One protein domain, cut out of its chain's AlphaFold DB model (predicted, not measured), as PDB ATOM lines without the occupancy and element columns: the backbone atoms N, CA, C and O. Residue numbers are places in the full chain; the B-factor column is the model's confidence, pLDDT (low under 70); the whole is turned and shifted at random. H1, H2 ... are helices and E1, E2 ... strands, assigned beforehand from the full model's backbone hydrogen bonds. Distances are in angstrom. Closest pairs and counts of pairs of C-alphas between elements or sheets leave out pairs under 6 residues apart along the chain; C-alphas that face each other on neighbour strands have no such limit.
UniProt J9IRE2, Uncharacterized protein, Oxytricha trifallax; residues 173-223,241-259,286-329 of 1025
ATOM      1  N   LYS A 173     155.734 223.232 178.974       91.12
ATOM      2  CA  LYS A 173     154.323 223.604 179.155       91.12
ATOM      3  C   LYS A 173     153.467 222.371 178.900       91.12
ATOM      4  O   LYS A 173     153.296 221.954 177.754       91.12
ATOM      5  N   ILE A 174     152.993 221.764 179.978       92.31
ATOM      6  CA  ILE A 174     152.269 220.495 179.969       92.31
ATOM      7  C   ILE A 174     150.767 220.787 179.983       92.31
ATOM      8  O   ILE A 174     150.272 221.465 180.882       92.31
ATOM      9  N   GLN A 175     150.053 220.242 179.003       93.69
ATOM     10  CA  GLN A 175     148.601 220.274 178.882       93.69
ATOM     11  C   GLN A 175     148.074 218.840 179.036       93.69
ATOM     12  O   GLN A 175     148.321 217.976 178.188       93.69
ATOM     13  N   ILE A 176     147.381 218.584 180.146       91.62
ATOM     14  CA  ILE A 176     146.780 217.292 180.491       91.62
ATOM     15  C   ILE A 176     145.282 217.359 180.202       91.62
ATOM     16  O   ILE A 176     144.525 218.024 180.909       91.62
ATOM     17  N   LEU A 177     144.851 216.659 179.159       89.88
ATOM     18  CA  LEU A 177     143.464 216.611 178.715       89.88
ATOM     19  C   LEU A 177     142.778 215.361 179.272       89.88
ATOM     20  O   LEU A 177     143.189 214.237 178.988       89.88
ATOM     21  N   SER A 178     141.693 215.545 180.020       86.50
ATOM     22  CA  SER A 178     140.797 214.462 180.432       86.50
ATOM     23  C   SER A 178     139.334 214.834 180.148       86.50
ATOM     24  O   SER A 178     139.014 216.024 180.082       86.50
ATOM     25  N   PRO A 179     138.415 213.856 180.038       77.19
ATOM     26  CA  PRO A 179     136.985 214.108 179.830       77.19
ATOM     27  C   PRO A 179     136.328 214.965 180.919       77.19
ATOM     28  O   PRO A 179     135.281 215.556 180.685       77.19
ATOM     29  N   HIS A 180     136.918 214.993 182.117       72.88
ATOM     30  CA  HIS A 180     136.357 215.658 183.293       72.88
ATOM     31  C   HIS A 180     137.026 217.008 183.581       72.88
ATOM     32  O   HIS A 180     136.456 217.826 184.300       72.88
ATOM     33  N   LYS A 181     138.241 217.238 183.059       78.88
ATOM     34  CA  LYS A 181     138.995 218.485 183.235       78.88
ATOM     35  C   LYS A 181     140.216 218.580 182.310       78.88
ATOM     36  O   LYS A 181     140.899 217.577 182.095       78.88
ATOM     37  N   SER A 182     140.555 219.796 181.884       85.44
ATOM     38  CA  SER A 182     141.912 220.146 181.437       85.44
ATOM     39  C   SER A 182     142.764 220.620 182.624       85.44
ATOM     40  O   SER A 182     142.261 221.307 183.520       85.44
ATOM     41  N   LEU A 183     144.048 220.272 182.642       84.56
ATOM     42  CA  LEU A 183     145.054 220.846 183.539       84.56
ATOM     43  C   LEU A 183     146.192 221.409 182.694       84.56
ATOM     44  O   LEU A 183     146.695 220.725 181.806       84.56
ATOM     45  N   GLU A 184     146.640 222.616 183.012       88.06
ATOM     46  CA  GLU A 184     147.809 223.227 182.384       88.06
ATOM     47  C   GLU A 184     148.830 223.561 183.470       88.06
ATOM     48  O   GLU A 184     148.471 224.090 184.524       88.06
ATOM     49  N   THR A 185     150.091 223.193 183.250       83.62
ATOM     50  CA  THR A 185     151.183 223.431 184.201       83.62
ATOM     51  C   THR A 185     152.492 223.741 183.476       83.62
ATOM     52  O   THR A 185     152.758 223.223 182.389       83.62
ATOM     53  N   GLY A 186     153.300 224.621 184.066       85.75
ATOM     54  CA  GLY A 186     154.619 225.009 183.576       85.75
ATOM     55  C   GLY A 186     155.701 224.497 184.519       85.75
ATOM     56  O   GLY A 186     155.605 224.711 185.726       85.75
ATOM     57  N   VAL A 187     156.710 223.816 183.981       86.25
ATOM     58  CA  VAL A 187     157.793 223.189 184.753       86.25
ATOM     59  C   VAL A 187     159.118 223.427 184.044       86.25
ATOM     60  O   VAL A 187     159.197 223.321 182.823       86.25
ATOM     61  N   GLU A 188     160.168 223.736 184.798       84.94
ATOM     62  CA  GLU A 188     161.523 223.877 184.262       84.94
ATOM     63  C   GLU A 188     162.375 222.696 184.720       84.94
ATOM     64  O   GLU A 188     162.393 222.354 185.902       84.94
ATOM     65  N   MET A 189     163.047 222.040 183.775       83.69
ATOM     66  CA  MET A 189     163.795 220.808 184.004       83.69
ATOM     67  C   MET A 189     165.217 220.966 183.473       83.69
ATOM     68  O   MET A 189     165.416 221.314 182.307       83.69
ATOM     69  N   LYS A 190     166.207 220.704 184.329       85.00
ATOM     70  CA  LYS A 190     167.613 220.598 183.934       85.00
ATOM     71  C   LYS A 190     167.855 219.201 183.355       85.00
ATOM     72  O   LYS A 190     167.438 218.215 183.960       85.00
ATOM     73  N   VAL A 191     168.461 219.130 182.173       85.56
ATOM     74  CA  VAL A 191     168.624 217.903 181.382       85.56
ATOM     75  C   VAL A 191     170.030 217.868 180.790       85.56
ATOM     76  O   VAL A 191     170.477 218.870 180.243       85.56
ATOM     77  N   ASP A 192     170.707 216.726 180.866       85.12
ATOM     78  CA  ASP A 192     171.996 216.492 180.202       85.12
ATOM     79  C   ASP A 192     171.854 216.651 178.671       85.12
ATOM     80  O   ASP A 192     170.929 216.099 178.065       85.12
ATOM     81  N   LYS A 193     172.755 217.399 178.023       83.56
ATOM     82  CA  LYS A 193     172.802 217.528 176.556       83.56
ATOM     83  C   LYS A 193     173.040 216.186 175.869       83.56
ATOM     84  O   LYS A 193     172.596 216.023 174.735       83.56
ATOM     85  N   GLU A 194     173.742 215.252 176.506       86.31
ATOM     86  CA  GLU A 194     173.995 213.916 175.968       86.31
ATOM     87  C   GLU A 194     172.780 212.989 176.025       86.31
ATOM     88  O   GLU A 194     172.785 211.955 175.352       86.31
ATOM     89  N   LEU A 195     171.729 213.359 176.767       89.75
ATOM     90  CA  LEU A 195     170.486 212.598 176.793       89.75
ATOM     91  C   LEU A 195     169.896 212.503 175.378       89.75
ATOM     92  O   LEU A 195     169.906 213.463 174.610       89.75
ATOM     93  N   ILE A 196     169.355 211.335 175.046       93.38
ATOM     94  CA  ILE A 196     168.702 211.065 173.763       93.38
ATOM     95  C   ILE A 196     167.218 211.463 173.852       93.38
ATOM     96  O   ILE A 196     166.576 211.263 174.890       93.38
ATOM     97  N   GLY A 197     166.660 212.017 172.771       89.81
ATOM     98  CA  GLY A 197     165.284 212.520 172.705       89.81
ATOM     99  C   GLY A 197     164.230 211.524 173.187       89.81
ATOM    100  O   GLY A 197     163.340 211.892 173.953       89.81
ATOM    101  N   LYS A 198     164.382 210.241 172.850       91.44
ATOM    102  CA  LYS A 198     163.545 209.141 173.352       91.44
ATOM    103  C   LYS A 198     163.506 209.077 174.882       91.44
ATOM    104  O   LYS A 198     162.429 209.053 175.473       91.44
ATOM    105  N   SER A 199     164.666 209.106 175.533       92.94
ATOM    106  CA  SER A 199     164.762 209.046 176.995       92.94
ATOM    107  C   SER A 199     164.198 210.304 177.658       92.94
ATOM    108  O   SER A 199     163.592 210.212 178.725       92.94
ATOM    109  N   LEU A 200     164.316 211.475 177.017       93.12
ATOM    110  CA  LEU A 200     163.614 212.680 177.469       93.12
ATOM    111  C   LEU A 200     162.086 212.504 177.374       93.12
ATOM    112  O   LEU A 200     161.379 212.801 178.336       93.12
ATOM    113  N   THR A 201     161.579 211.980 176.255       92.94
ATOM    114  CA  THR A 201     160.155 211.665 176.049       92.94
ATOM    115  C   THR A 201     159.626 210.710 177.125       92.94
ATOM    116  O   THR A 201     158.590 211.000 177.723       92.94
ATOM    117  N   GLU A 202     160.356 209.640 177.454       93.06
ATOM    118  CA  GLU A 202     160.005 208.678 178.514       93.06
ATOM    119  C   GLU A 202     159.967 209.323 179.918       93.06
ATOM    120  O   GLU A 202     159.021 209.103 180.683       93.06
ATOM    121  N   ILE A 203     160.951 210.170 180.254       92.19
ATOM    122  CA  ILE A 203     160.992 210.920 181.526       92.19
ATOM    123  C   ILE A 203     159.782 211.857 181.645       92.19
ATOM    124  O   ILE A 203     159.105 211.871 182.677       92.19
ATOM    125  N   ILE A 204     159.477 212.607 180.581       93.94
ATOM    126  CA  ILE A 204     158.323 213.512 180.534       93.94
ATOM    127  C   ILE A 204     157.013 212.717 180.643       93.94
ATOM    128  O   ILE A 204     156.123 213.118 181.393       93.94
ATOM    129  N   GLN A 205     156.893 211.580 179.951       94.06
ATOM    130  CA  GLN A 205     155.697 210.734 179.979       94.06
ATOM    131  C   GLN A 205     155.394 210.247 181.396       94.06
ATOM    132  O   GLN A 205     154.265 210.391 181.876       94.06
ATOM    133  N   LYS A 206     156.416 209.731 182.090       92.62
ATOM    134  CA  LYS A 206     156.309 209.324 183.493       92.62
ATOM    135  C   LYS A 206     155.899 210.501 184.381       92.62
ATOM    136  O   LYS A 206     154.962 210.373 185.163       92.62
ATOM    137  N   TYR A 207     156.530 211.660 184.210       91.25
ATOM    138  CA  TYR A 207     156.213 212.854 184.990       91.25
ATOM    139  C   TYR A 207     154.764 213.345 184.781       91.25
ATOM    140  O   TYR A 207     154.092 213.713 185.744       91.25
ATOM    141  N   CYS A 208     154.226 213.275 183.558       91.38
ATOM    142  CA  CYS A 208     152.814 213.567 183.282       91.38
ATOM    143  C   CYS A 208     151.854 212.581 183.972       91.38
ATOM    144  O   CYS A 208     150.812 213.001 184.480       91.38
ATOM    145  N   ILE A 209     152.208 211.292 184.025       90.31
ATOM    146  CA  ILE A 209     151.455 210.265 184.765       90.31
ATOM    147  C   ILE A 209     151.500 210.548 186.272       90.31
ATOM    148  O   ILE A 209     150.461 210.512 186.930       90.31
ATOM    149  N   ASP A 210     152.662 210.914 186.814       89.00
ATOM    150  CA  ASP A 210     152.817 211.248 188.232       89.00
ATOM    151  C   ASP A 210     152.044 212.529 188.612       89.00
ATOM    152  O   ASP A 210     151.390 212.556 189.657       89.00
ATOM    153  N   ILE A 211     152.006 213.564 187.757       88.44
ATOM    154  CA  ILE A 211     151.122 214.733 187.955       88.44
ATOM    155  C   ILE A 211     149.648 214.306 187.987       88.44
ATOM    156  O   ILE A 211     148.910 214.732 188.877       88.44
ATOM    157  N   TRP A 212     149.206 213.469 187.041       89.19
ATOM    158  CA  TRP A 212     147.813 213.017 186.970       89.19
ATOM    159  C   TRP A 212     147.409 212.187 188.201       89.19
ATOM    160  O   TRP A 212     146.367 212.442 188.811       89.19
ATOM    161  N   ASN A 213     148.274 211.267 188.634       86.06
ATOM    162  CA  ASN A 213     148.080 210.468 189.843       86.06
ATOM    163  C   ASN A 213     147.985 211.350 191.099       86.06
ATOM    164  O   ASN A 213     147.043 211.206 191.883       86.06
ATOM    165  N   ASN A 214     148.907 212.304 191.262       85.56
ATOM    166  CA  ASN A 214     148.894 213.257 192.375       85.56
ATOM    167  C   ASN A 214     147.647 214.156 192.353       85.56
ATOM    168  O   ASN A 214     147.058 214.423 193.401       85.56
ATOM    169  N   TYR A 215     147.191 214.578 191.170       85.06
ATOM    170  CA  TYR A 215     145.945 215.326 191.013       85.06
ATOM    171  C   TYR A 215     144.735 214.514 191.500       85.06
ATOM    172  O   TYR A 215     143.998 214.997 192.369       85.06
ATOM    173  N   CYS A 216     144.570 213.272 191.030       81.25
ATOM    174  CA  CYS A 216     143.493 212.388 191.482       81.25
ATOM    175  C   CYS A 216     143.555 212.137 192.999       81.25
ATOM    176  O   CYS A 216     142.545 212.300 193.684       81.25
ATOM    177  N   GLN A 217     144.735 211.843 193.560       80.81
ATOM    178  CA  GLN A 217     144.905 211.671 195.009       80.81
ATOM    179  C   GLN A 217     144.546 212.942 195.798       80.81
ATOM    180  O   GLN A 217     143.818 212.864 196.789       80.81
ATOM    181  N   SER A 218     144.978 214.126 195.347       79.94
ATOM    182  CA  SER A 218     144.678 215.401 196.020       79.94
ATOM    183  C   SER A 218     143.172 215.682 196.116       79.94
ATOM    184  O   SER A 218     142.699 216.245 197.107       79.94
ATOM    185  N   ILE A 219     142.402 215.235 195.119       73.88
ATOM    186  CA  ILE A 219     140.941 215.319 195.103       73.88
ATOM    187  C   ILE A 219     140.319 214.374 196.134       73.88
ATOM    188  O   ILE A 219     139.411 214.783 196.858       73.88
ATOM    189  N   LEU A 220     140.832 213.148 196.263       67.12
ATOM    190  CA  LEU A 220     140.368 212.193 197.274       67.12
ATOM    191  C   LEU A 220     140.645 212.702 198.695       67.12
ATOM    192  O   LEU A 220     139.746 212.693 199.537       67.12
ATOM    193  N   HIS A 221     141.850 213.218 198.955       66.44
ATOM    194  CA  HIS A 221     142.234 213.713 200.280       66.44
ATOM    195  C   HIS A 221     141.471 214.974 200.715       66.44
ATOM    196  O   HIS A 221     141.222 215.144 201.910       66.44
ATOM    197  N   LYS A 222     140.996 215.815 199.782       61.59
ATOM    198  CA  LYS A 222     140.156 216.985 200.113       61.59
ATOM    199  C   LYS A 222     138.810 216.633 200.766       61.59
ATOM    200  O   LYS A 222     138.250 217.491 201.438       61.59
ATOM    201  N   LYS A 223     138.327 215.383 200.672       52.38
ATOM    202  CA  LYS A 223     137.161 214.899 201.446       52.38
ATOM    203  C   LYS A 223     137.449 214.674 202.944       52.38
ATOM    204  O   LYS A 223     136.505 214.510 203.710       52.38
ATOM    205  N   ASP A 241     137.134 205.328 191.235       63.22
ATOM    206  CA  ASP A 241     136.790 203.968 190.824       63.22
ATOM    207  C   ASP A 241     136.930 203.767 189.293       63.22
ATOM    208  O   ASP A 241     136.705 202.676 188.779       63.22
ATOM    209  N   MET A 242     137.334 204.806 188.545       73.81
ATOM    210  CA  MET A 242     137.652 204.735 187.111       73.81
ATOM    211  C   MET A 242     139.158 204.612 186.855       73.81
ATOM    212  O   MET A 242     139.934 205.509 187.179       73.81
ATOM    213  N   LEU A 243     139.561 203.544 186.162       79.44
ATOM    214  CA  LEU A 243     140.910 203.405 185.608       79.44
ATOM    215  C   LEU A 243     141.113 204.362 184.424       79.44
ATOM    216  O   LEU A 243     140.399 204.275 183.417       79.44
ATOM    217  N   TYR A 244     142.110 205.242 184.544       85.69
ATOM    218  CA  TYR A 244     142.562 206.152 183.490       85.69
ATOM    219  C   TYR A 244     143.814 205.608 182.801       85.69
ATOM    220  O   TYR A 244     144.772 205.213 183.461       85.69
ATOM    221  N   VAL A 245     143.825 205.660 181.473       86.75
ATOM    222  CA  VAL A 245     144.956 205.287 180.617       86.75
ATOM    223  C   VAL A 245     145.394 206.509 179.818       86.75
ATOM    224  O   VAL A 245     144.556 207.257 179.313       86.75
ATOM    225  N   LEU A 246     146.706 206.712 179.698       90.69
ATOM    226  CA  LEU A 246     147.300 207.705 178.804       90.69
ATOM    227  C   LEU A 246     147.193 207.195 177.356       90.69
ATOM    228  O   LEU A 246     147.846 206.220 177.000       90.69
ATOM    229  N   THR A 247     146.341 207.820 176.541       89.00
ATOM    230  CA  THR A 247     145.989 207.337 175.187       89.00
ATOM    231  C   THR A 247     146.670 208.086 174.049       89.00
ATOM    232  O   THR A 247     146.720 207.589 172.933       89.00
ATOM    233  N   ASP A 248     147.092 209.320 174.309       89.88
ATOM    234  CA  ASP A 248     147.779 210.194 173.357       89.88
ATOM    235  C   ASP A 248     148.825 210.974 174.152       89.88
ATOM    236  O   ASP A 248     148.532 211.453 175.254       89.88
ATOM    237  N   PHE A 249     150.047 211.037 173.638       93.12
ATOM    238  CA  PHE A 249     151.188 211.654 174.300       93.12
ATOM    239  C   PHE A 249     152.150 212.196 173.245       93.12
ATOM    240  O   PHE A 249     152.685 211.437 172.439       93.12
ATOM    241  N   LYS A 250     152.356 213.513 173.246       91.44
ATOM    242  CA  LYS A 250     153.144 214.229 172.240       91.44
ATOM    243  C   LYS A 250     154.044 215.254 172.909       91.44
ATOM    244  O   LYS A 250     153.559 216.170 173.578       91.44
ATOM    245  N   VAL A 251     155.352 215.123 172.689       90.62
ATOM    246  CA  VAL A 251     156.356 216.122 173.071       90.62
ATOM    247  C   VAL A 251     156.701 216.939 171.831       90.62
ATOM    248  O   VAL A 251     157.174 216.413 170.826       90.62
ATOM    249  N   ILE A 252     156.409 218.234 171.893       88.69
ATOM    250  CA  ILE A 252     156.394 219.153 170.758       88.69
ATOM    251  C   ILE A 252     157.373 220.293 171.032       88.69
ATOM    252  O   ILE A 252     157.196 221.072 171.972       88.69
ATOM    253  N   ARG A 253     158.382 220.438 170.174       84.50
ATOM    254  CA  ARG A 253     159.299 221.578 170.175       84.50
ATOM    255  C   ARG A 253     158.752 222.712 169.314       84.50
ATOM    256  O   ARG A 253     158.221 222.502 168.223       84.50
ATOM    257  N   PHE A 254     158.962 223.935 169.791       73.69
ATOM    258  CA  PHE A 254     158.755 225.146 169.004       73.69
ATOM    259  C   PHE A 254     160.081 225.600 168.404       73.69
ATOM    260  O   PHE A 254     160.817 226.360 169.026       73.69
ATOM    261  N   VAL A 255     160.369 225.151 167.180       64.69
ATOM    262  CA  VAL A 255     161.460 225.718 166.383       64.69
ATOM    263  C   VAL A 255     160.974 227.067 165.856       64.69
ATOM    264  O   VAL A 255     160.019 227.142 165.068       64.69
ATOM    265  N   GLN A 256     161.599 228.162 166.285       59.38
ATOM    266  CA  GLN A 256     161.313 229.479 165.730       59.38
ATOM    267  C   GLN A 256     162.070 229.613 164.410       59.38
ATOM    268  O   GLN A 256     163.114 230.254 164.336       59.38
ATOM    269  N   SER A 257     161.495 228.992 163.371       46.78
ATOM    270  CA  SER A 257     161.978 229.015 161.989       46.78
ATOM    271  C   SER A 257     162.445 230.420 161.614       46.78
ATOM    272  O   SER A 257     161.636 231.332 161.414       46.78
ATOM    273  N   GLN A 258     163.766 230.607 161.594       45.66
ATOM    274  CA  GLN A 258     164.354 231.892 161.260       45.66
ATOM    275  C   GLN A 258     164.039 232.156 159.795       45.66
ATOM    276  O   GLN A 258     164.347 231.333 158.931       45.66
ATOM    277  N   VAL A 259     163.398 233.291 159.512       39.09
ATOM    278  CA  VAL A 259     163.073 233.681 158.140       39.09
ATOM    279  C   VAL A 259     164.386 233.820 157.380       39.09
ATOM    280  O   VAL A 259     165.099 234.811 157.546       39.09
ATOM    281  N   LYS A 286     155.655 231.158 160.396       50.31
ATOM    282  CA  LYS A 286     155.351 229.762 160.706       50.31
ATOM    283  C   LYS A 286     156.397 229.283 161.707       50.31
ATOM    284  O   LYS A 286     157.456 228.795 161.323       50.31
ATOM    285  N   LYS A 287     156.082 229.424 163.000       57.09
ATOM    286  CA  LYS A 287     156.728 228.634 164.054       57.09
ATOM    287  C   LYS A 287     156.619 227.175 163.624       57.09
ATOM    288  O   LYS A 287     155.505 226.685 163.436       57.09
ATOM    289  N   LEU A 288     157.754 226.529 163.389       58.19
ATOM    290  CA  LEU A 288     157.769 225.150 162.941       58.19
ATOM    291  C   LEU A 288     157.532 224.288 164.178       58.19
ATOM    292  O   LEU A 288     158.381 224.165 165.060       58.19
ATOM    293  N   ILE A 289     156.311 223.775 164.259       69.81
ATOM    294  CA  ILE A 289     155.887 222.825 165.276       69.81
ATOM    295  C   ILE A 289     156.455 221.476 164.845       69.81
ATOM    296  O   ILE A 289     156.019 220.925 163.835       69.81
ATOM    297  N   GLN A 290     157.456 220.988 165.572       77.38
ATOM    298  CA  GLN A 290     158.142 219.732 165.278       77.38
ATOM    299  C   GLN A 290     158.046 218.825 166.506       77.38
ATOM    300  O   GLN A 290     158.321 219.262 167.624       77.38
ATOM    301  N   GLU A 291     157.633 217.572 166.319       82.19
ATOM    302  CA  GLU A 291     157.681 216.572 167.391       82.19
ATOM    303  C   GLU A 291     159.150 216.284 167.764       82.19
ATOM    304  O   GLU A 291     160.059 216.453 166.944       82.19
ATOM    305  N   LEU A 292     159.408 215.930 169.024       84.69
ATOM    306  CA  LEU A 292     160.765 215.670 169.499       84.69
ATOM    307  C   LEU A 292     161.333 214.427 168.790       84.69
ATOM    308  O   LEU A 292     160.846 213.322 169.001       84.69
ATOM    309  N   SER A 293     162.362 214.611 167.960       85.00
ATOM    310  CA  SER A 293     163.098 213.507 167.331       85.00
ATOM    311  C   SER A 293     163.655 212.560 168.397       85.00
ATOM    312  O   SER A 293     164.329 213.006 169.323       85.00
ATOM    313  N   GLU A 294     163.355 211.265 168.272       87.00
ATOM    314  CA  GLU A 294     163.720 210.264 169.279       87.00
ATOM    315  C   GLU A 294     165.228 209.985 169.327       87.00
ATOM    316  O   GLU A 294     165.759 209.821 170.421       87.00
ATOM    317  N   ASP A 295     165.924 209.977 168.186       87.06
ATOM    318  CA  ASP A 295     167.313 209.497 168.087       87.06
ATOM    319  C   ASP A 295     168.388 210.574 168.331       87.06
ATOM    320  O   ASP A 295     169.558 210.250 168.530       87.06
ATOM    321  N   LEU A 296     168.020 211.860 168.306       86.69
ATOM    322  CA  LEU A 296     168.968 212.970 168.465       86.69
ATOM    323  C   LEU A 296     169.286 213.258 169.940       86.69
ATOM    324  O   LEU A 296     168.426 213.129 170.815       86.69
ATOM    325  N   LYS A 297     170.514 213.721 170.211       88.50
ATOM    326  CA  LYS A 297     170.902 214.245 171.528       88.50
ATOM    327  C   LYS A 297     170.224 215.593 171.796       88.50
ATOM    328  O   LYS A 297     170.114 216.434 170.901       88.50
ATOM    329  N   ILE A 298     169.836 215.854 173.045       86.62
ATOM    330  CA  ILE A 298     169.211 217.126 173.450       86.62
ATOM    331  C   ILE A 298     170.125 218.326 173.145       86.62
ATOM    332  O   ILE A 298     169.621 219.377 172.750       86.62
ATOM    333  N   GLY A 299     171.449 218.173 173.239       80.62
ATOM    334  CA  GLY A 299     172.423 219.211 172.875       80.62
ATOM    335  C   GLY A 299     172.467 219.566 171.387       80.62
ATOM    336  O   GLY A 299     172.640 220.737 171.059       80.62
ATOM    337  N   ASP A 300     172.252 218.594 170.497       81.50
ATOM    338  CA  ASP A 300     172.199 218.827 169.043       81.50
ATOM    339  C   ASP A 300     170.867 219.469 168.636       81.50
ATOM    340  O   ASP A 300     170.777 220.233 167.672       81.50
ATOM    341  N   MET A 301     169.809 219.172 169.393       78.69
ATOM    342  CA  MET A 301     168.494 219.757 169.188       78.69
ATOM    343  C   MET A 301     168.436 221.204 169.701       78.69
ATOM    344  O   MET A 301     168.084 222.108 168.936       78.69
ATOM    345  N   PHE A 302     168.718 221.439 170.984       78.62
ATOM    346  CA  PHE A 302     168.368 222.679 171.682       78.62
ATOM    347  C   PHE A 302     169.556 223.635 171.852       78.62
ATOM    348  O   PHE A 302     170.493 223.388 172.605       78.62
ATOM    349  N   ASN A 303     169.441 224.811 171.233       67.38
ATOM    350  CA  ASN A 303     170.274 225.972 171.540       67.38
ATOM    351  C   ASN A 303     169.614 226.807 172.643       67.38
ATOM    352  O   ASN A 303     168.403 226.994 172.578       67.38
ATOM    353  N   TYR A 304     170.400 227.425 173.540       58.94
ATOM    354  CA  TYR A 304     169.960 228.250 174.693       58.94
ATOM    355  C   TYR A 304     168.827 229.282 174.450       58.94
ATOM    356  O   TYR A 304     168.268 229.813 175.409       58.94
ATOM    357  N   GLN A 305     168.507 229.622 173.198       56.50
ATOM    358  CA  GLN A 305     167.440 230.553 172.823       56.50
ATOM    359  C   GLN A 305     166.078 229.878 172.534       56.50
ATOM    360  O   GLN A 305     165.074 230.584 172.478       56.50
ATOM    361  N   GLU A 306     166.017 228.549 172.367       65.38
ATOM    362  CA  GLU A 306     164.837 227.800 171.880       65.38
ATOM    363  C   GLU A 306     164.330 226.711 172.849       65.38
ATOM    364  O   GLU A 306     163.714 225.725 172.445       65.38
ATOM    365  N   ASN A 307     164.561 226.873 174.150       78.75
ATOM    366  CA  ASN A 307     164.329 225.822 175.149       78.75
ATOM    367  C   ASN A 307     162.840 225.588 175.537       78.75
ATOM    368  O   ASN A 307     162.582 225.081 176.628       78.75
ATOM    369  N   GLU A 308     161.850 225.960 174.708       85.12
ATOM    370  CA  GLU A 308     160.417 225.703 174.983       85.12
ATOM    371  C   GLU A 308     159.943 224.375 174.370       85.12
ATOM    372  O   GLU A 308     159.868 224.210 173.146       85.12
ATOM    373  N   LEU A 309     159.522 223.467 175.251       89.12
ATOM    374  CA  LEU A 309     158.740 222.280 174.927       89.12
ATOM    375  C   LEU A 309     157.278 222.484 175.326       89.12
ATOM    376  O   LEU A 309     156.971 223.022 176.391       89.12
ATOM    377  N   ARG A 310     156.362 221.969 174.508       91.31
ATOM    378  CA  ARG A 310     154.984 221.693 174.923       91.31
ATOM    379  C   ARG A 310     154.762 220.200 174.976       91.31
ATOM    380  O   ARG A 310     155.263 219.463 174.136       91.31
ATOM    381  N   VAL A 311     153.997 219.774 175.964       93.12
ATOM    382  CA  VAL A 311     153.646 218.374 176.160       93.12
ATOM    383  C   VAL A 311     152.135 218.296 176.144       93.12
ATOM    384  O   VAL A 311     151.484 218.887 177.003       93.12
ATOM    385  N   GLN A 312     151.573 217.603 175.164       93.50
ATOM    386  CA  GLN A 312     150.144 217.313 175.124       93.50
ATOM    387  C   GLN A 312     149.953 215.854 175.510       93.50
ATOM    388  O   GLN A 312     150.565 214.962 174.925       93.50
ATOM    389  N   CYS A 313     149.137 215.612 176.530       93.88
ATOM    390  CA  CYS A 313     148.879 214.271 177.034       93.88
ATOM    391  C   CYS A 313     147.389 214.105 177.336       93.88
ATOM    392  O   CYS A 313     146.753 215.005 177.890       93.88
ATOM    393  N   ARG A 314     146.808 212.973 176.933       93.31
ATOM    394  CA  ARG A 314     145.369 212.718 177.034       93.31
ATOM    395  C   ARG A 314     145.094 211.460 177.837       93.31
ATOM    396  O   ARG A 314     145.437 210.362 177.402       93.31
ATOM    397  N   PHE A 315     144.413 211.618 178.963       91.00
ATOM    398  CA  PHE A 315     143.938 210.506 179.778       91.00
ATOM    399  C   PHE A 315     142.477 210.207 179.444       91.00
ATOM    400  O   PHE A 315     141.632 211.102 179.473       91.00
ATOM    401  N   GLN A 316     142.166 208.950 179.139       89.25
ATOM    402  CA  GLN A 316     140.797 208.466 178.931       89.25
ATOM    403  C   GLN A 316     140.492 207.335 179.906       89.25
ATOM    404  O   GLN A 316     141.397 206.641 180.364       89.25
ATOM    405  N   THR A 317     139.218 207.131 180.216       87.62
ATOM    406  CA  THR A 317     138.796 205.987 181.038       87.62
ATOM    407  C   THR A 317     138.759 204.703 180.210       87.62
ATOM    408  O   THR A 317     138.463 204.742 179.012       87.62
ATOM    409  N   MET A 318     138.959 203.543 180.844       82.25
ATOM    410  CA  MET A 318     138.785 202.237 180.178       82.25
ATOM    411  C   MET A 318     137.402 202.091 179.514       82.25
ATOM    412  O   MET A 318     137.300 201.582 178.398       82.25
ATOM    413  N   LYS A 319     136.345 202.638 180.135       82.56
ATOM    414  CA  LYS A 319     134.989 202.687 179.559       82.56
ATOM    415  C   LYS A 319     134.936 203.463 178.236       82.56
ATOM    416  O   LYS A 319     134.213 203.063 177.329       82.56
ATOM    417  N   GLN A 320     135.689 204.556 178.105       82.94
ATOM    418  CA  GLN A 320     135.748 205.344 176.868       82.94
ATOM    419  C   GLN A 320     136.567 204.654 175.780       82.94
ATOM    420  O   GLN A 320     136.133 204.651 174.632       82.94
ATOM    421  N   LEU A 321     137.687 204.016 176.133       83.94
ATOM    422  CA  LEU A 321     138.456 203.189 175.197       83.94
ATOM    423  C   LEU A 321     137.591 202.065 174.609       83.94
ATOM    424  O   LEU A 321     137.507 201.931 173.390       83.94
ATOM    425  N   PHE A 322     136.858 201.339 175.457       81.75
ATOM    426  CA  PHE A 322     135.914 200.313 175.013       81.75
ATOM    427  C   PHE A 322     134.786 200.894 174.135       81.75
ATOM    428  O   PHE A 322     134.471 200.347 173.082       81.75
ATOM    429  N   GLN A 323     134.220 202.049 174.502       82.12
ATOM    430  CA  GLN A 323     133.214 202.748 173.686       82.12
ATOM    431  C   GLN A 323     133.738 203.275 172.336       82.12
ATOM    432  O   GLN A 323     132.931 203.511 171.440       82.12
ATOM    433  N   LEU A 324     135.047 203.504 172.193       80.62
ATOM    434  CA  LEU A 324     135.682 203.885 170.926       80.62
ATOM    435  C   LEU A 324     135.989 202.661 170.052       80.62
ATOM    436  O   LEU A 324     135.879 202.751 168.834       80.62
ATOM    437  N   GLN A 325     136.321 201.520 170.664       80.88
ATOM    438  CA  GLN A 325     136.493 200.237 169.972       80.88
ATOM    439  C   GLN A 325     135.155 199.647 169.496       80.88
ATOM    440  O   GLN A 325     135.087 199.068 168.414       80.88
ATOM    441  N   TYR A 326     134.078 199.832 170.269       79.81
ATOM    442  CA  TYR A 326     132.748 199.275 169.995       79.81
ATOM    443  C   TYR A 326     131.660 200.366 169.930       79.81
ATOM    444  O   TYR A 326     130.725 200.364 170.740       79.81
ATOM    445  N   PRO A 327     131.723 201.302 168.959       68.06
ATOM    446  CA  PRO A 327     130.812 202.451 168.890       68.06
ATOM    447  C   PRO A 327     129.335 202.056 168.737       68.06
ATOM    448  O   PRO A 327     128.456 202.777 169.204       68.06
ATOM    449  N   LEU A 328     129.051 200.886 168.151       60.28
ATOM    450  CA  LEU A 328     127.692 200.362 167.975       60.28
ATOM    451  C   LEU A 328     126.961 200.086 169.304       60.28
ATOM    452  O   LEU A 328     125.734 200.137 169.333       60.28
ATOM    453  N   LEU A 329     127.680 199.858 170.411       55.41
ATOM    454  CA  LEU A 329     127.066 199.612 171.724       55.41
ATOM    455  C   LEU A 329     126.467 200.874 172.371       55.41
ATOM    456  O   LEU A 329     125.655 200.751 173.285       55.41
TER     457      LEU A 329
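AT A GLANCE: This is residues 173 to 223, 241 to 259 and 286 to 329 of the 1025 residues of an uncharacterized protein of Oxytricha trifallax (UniProt J9IRE2). A twisted sheet of five strands curls round one long helix, H1, which covers one face of the sheet and whose last residues, 216 to 223, stick out beyond it. A tiny helix, H2, sits near the H1 beginning, and a short helix, H3, runs on from E5, with residues 322 to 329 sticking out. The printed part has 114 residues, with the order E1, E2, H1, E3, E4, H2, E5, H3 along the chain. The sheet is mixed, in the order E2, E1, E5, E3, E4, and the class is mixed, helices and strands. The whole is loose, with a radius of gyration of the C-alphas of 16.7 A and spans of 49 by 37 by 24 A.

IN THESE COORDINATES: The sheet holds E1, residues 173 to 178, from C-alpha 173 at (154.323, 223.604, 179.155); E2, residues 181 to 192, 33.2 A long; E5, residues 308 to 317, 29.9 A; E3, residues 244 to 255, 32.1 A; and E4, residues 288 to 291. E2 bends by 53 degrees at residue 188. H1, residues 197 to 223, is 40.3 A long and ends with C-alpha 223 at (137.161, 214.899, 201.446). H2 is residues 298 to 301. H3, residues 318 to 325, ends with C-alpha 325 at (136.493, 200.237, 169.972).

HOW THE PARTS SIT: E1 and E5 are parallel at 13 degrees, with N 175 and O 311 2.8 A apart, within hydrogen-bond range. E1 and E2 form a hairpin, antiparallel at 144 degrees, with N 176 and O 183 at 2.8 A. E5 and E3 are antiparallel at 164 degrees, with N 252 and O 310 at 2.8 A. E3 and the edge strand E4 are antiparallel at 140 degrees, with N 253 and O 290 at 2.8 A. H1 is on one face of this sheet, two layers, a sheet with a helix on one face; its closest C-alphas to E3 are those of Thr 201 and Val 251, 6.6 A apart. E4, H2 and E5 make a split strand-helix-strand unit, two strands running the same way with E3 between them, and its crossover is right-handed. H2 only grazes the sheet; H1 and H2 are close but not clearly touching, with the C-alphas of Gly 197 and Ile 298 closest at 6.1 A. H3 only grazes the sheet with residues 318 to 323, and is apart from H1. In H3 every O i to N i+4 pair is within hydrogen-bond range, in H1 22 of 23; H2 is too short for such a pair.

THE WHOLE: The C-alphas of Lys 223 and Val 259 are the two farthest apart, 53.8 A. Residues 224 to 240 and 260 to 285 are not printed, with C-alpha gaps of 15.2 A and 9.0 A. Of the links printed whole, none is long. The mean pLDDT of the printed part is 81.2; 21 residues are under 70, among them 255 to 259 and 303 to 306.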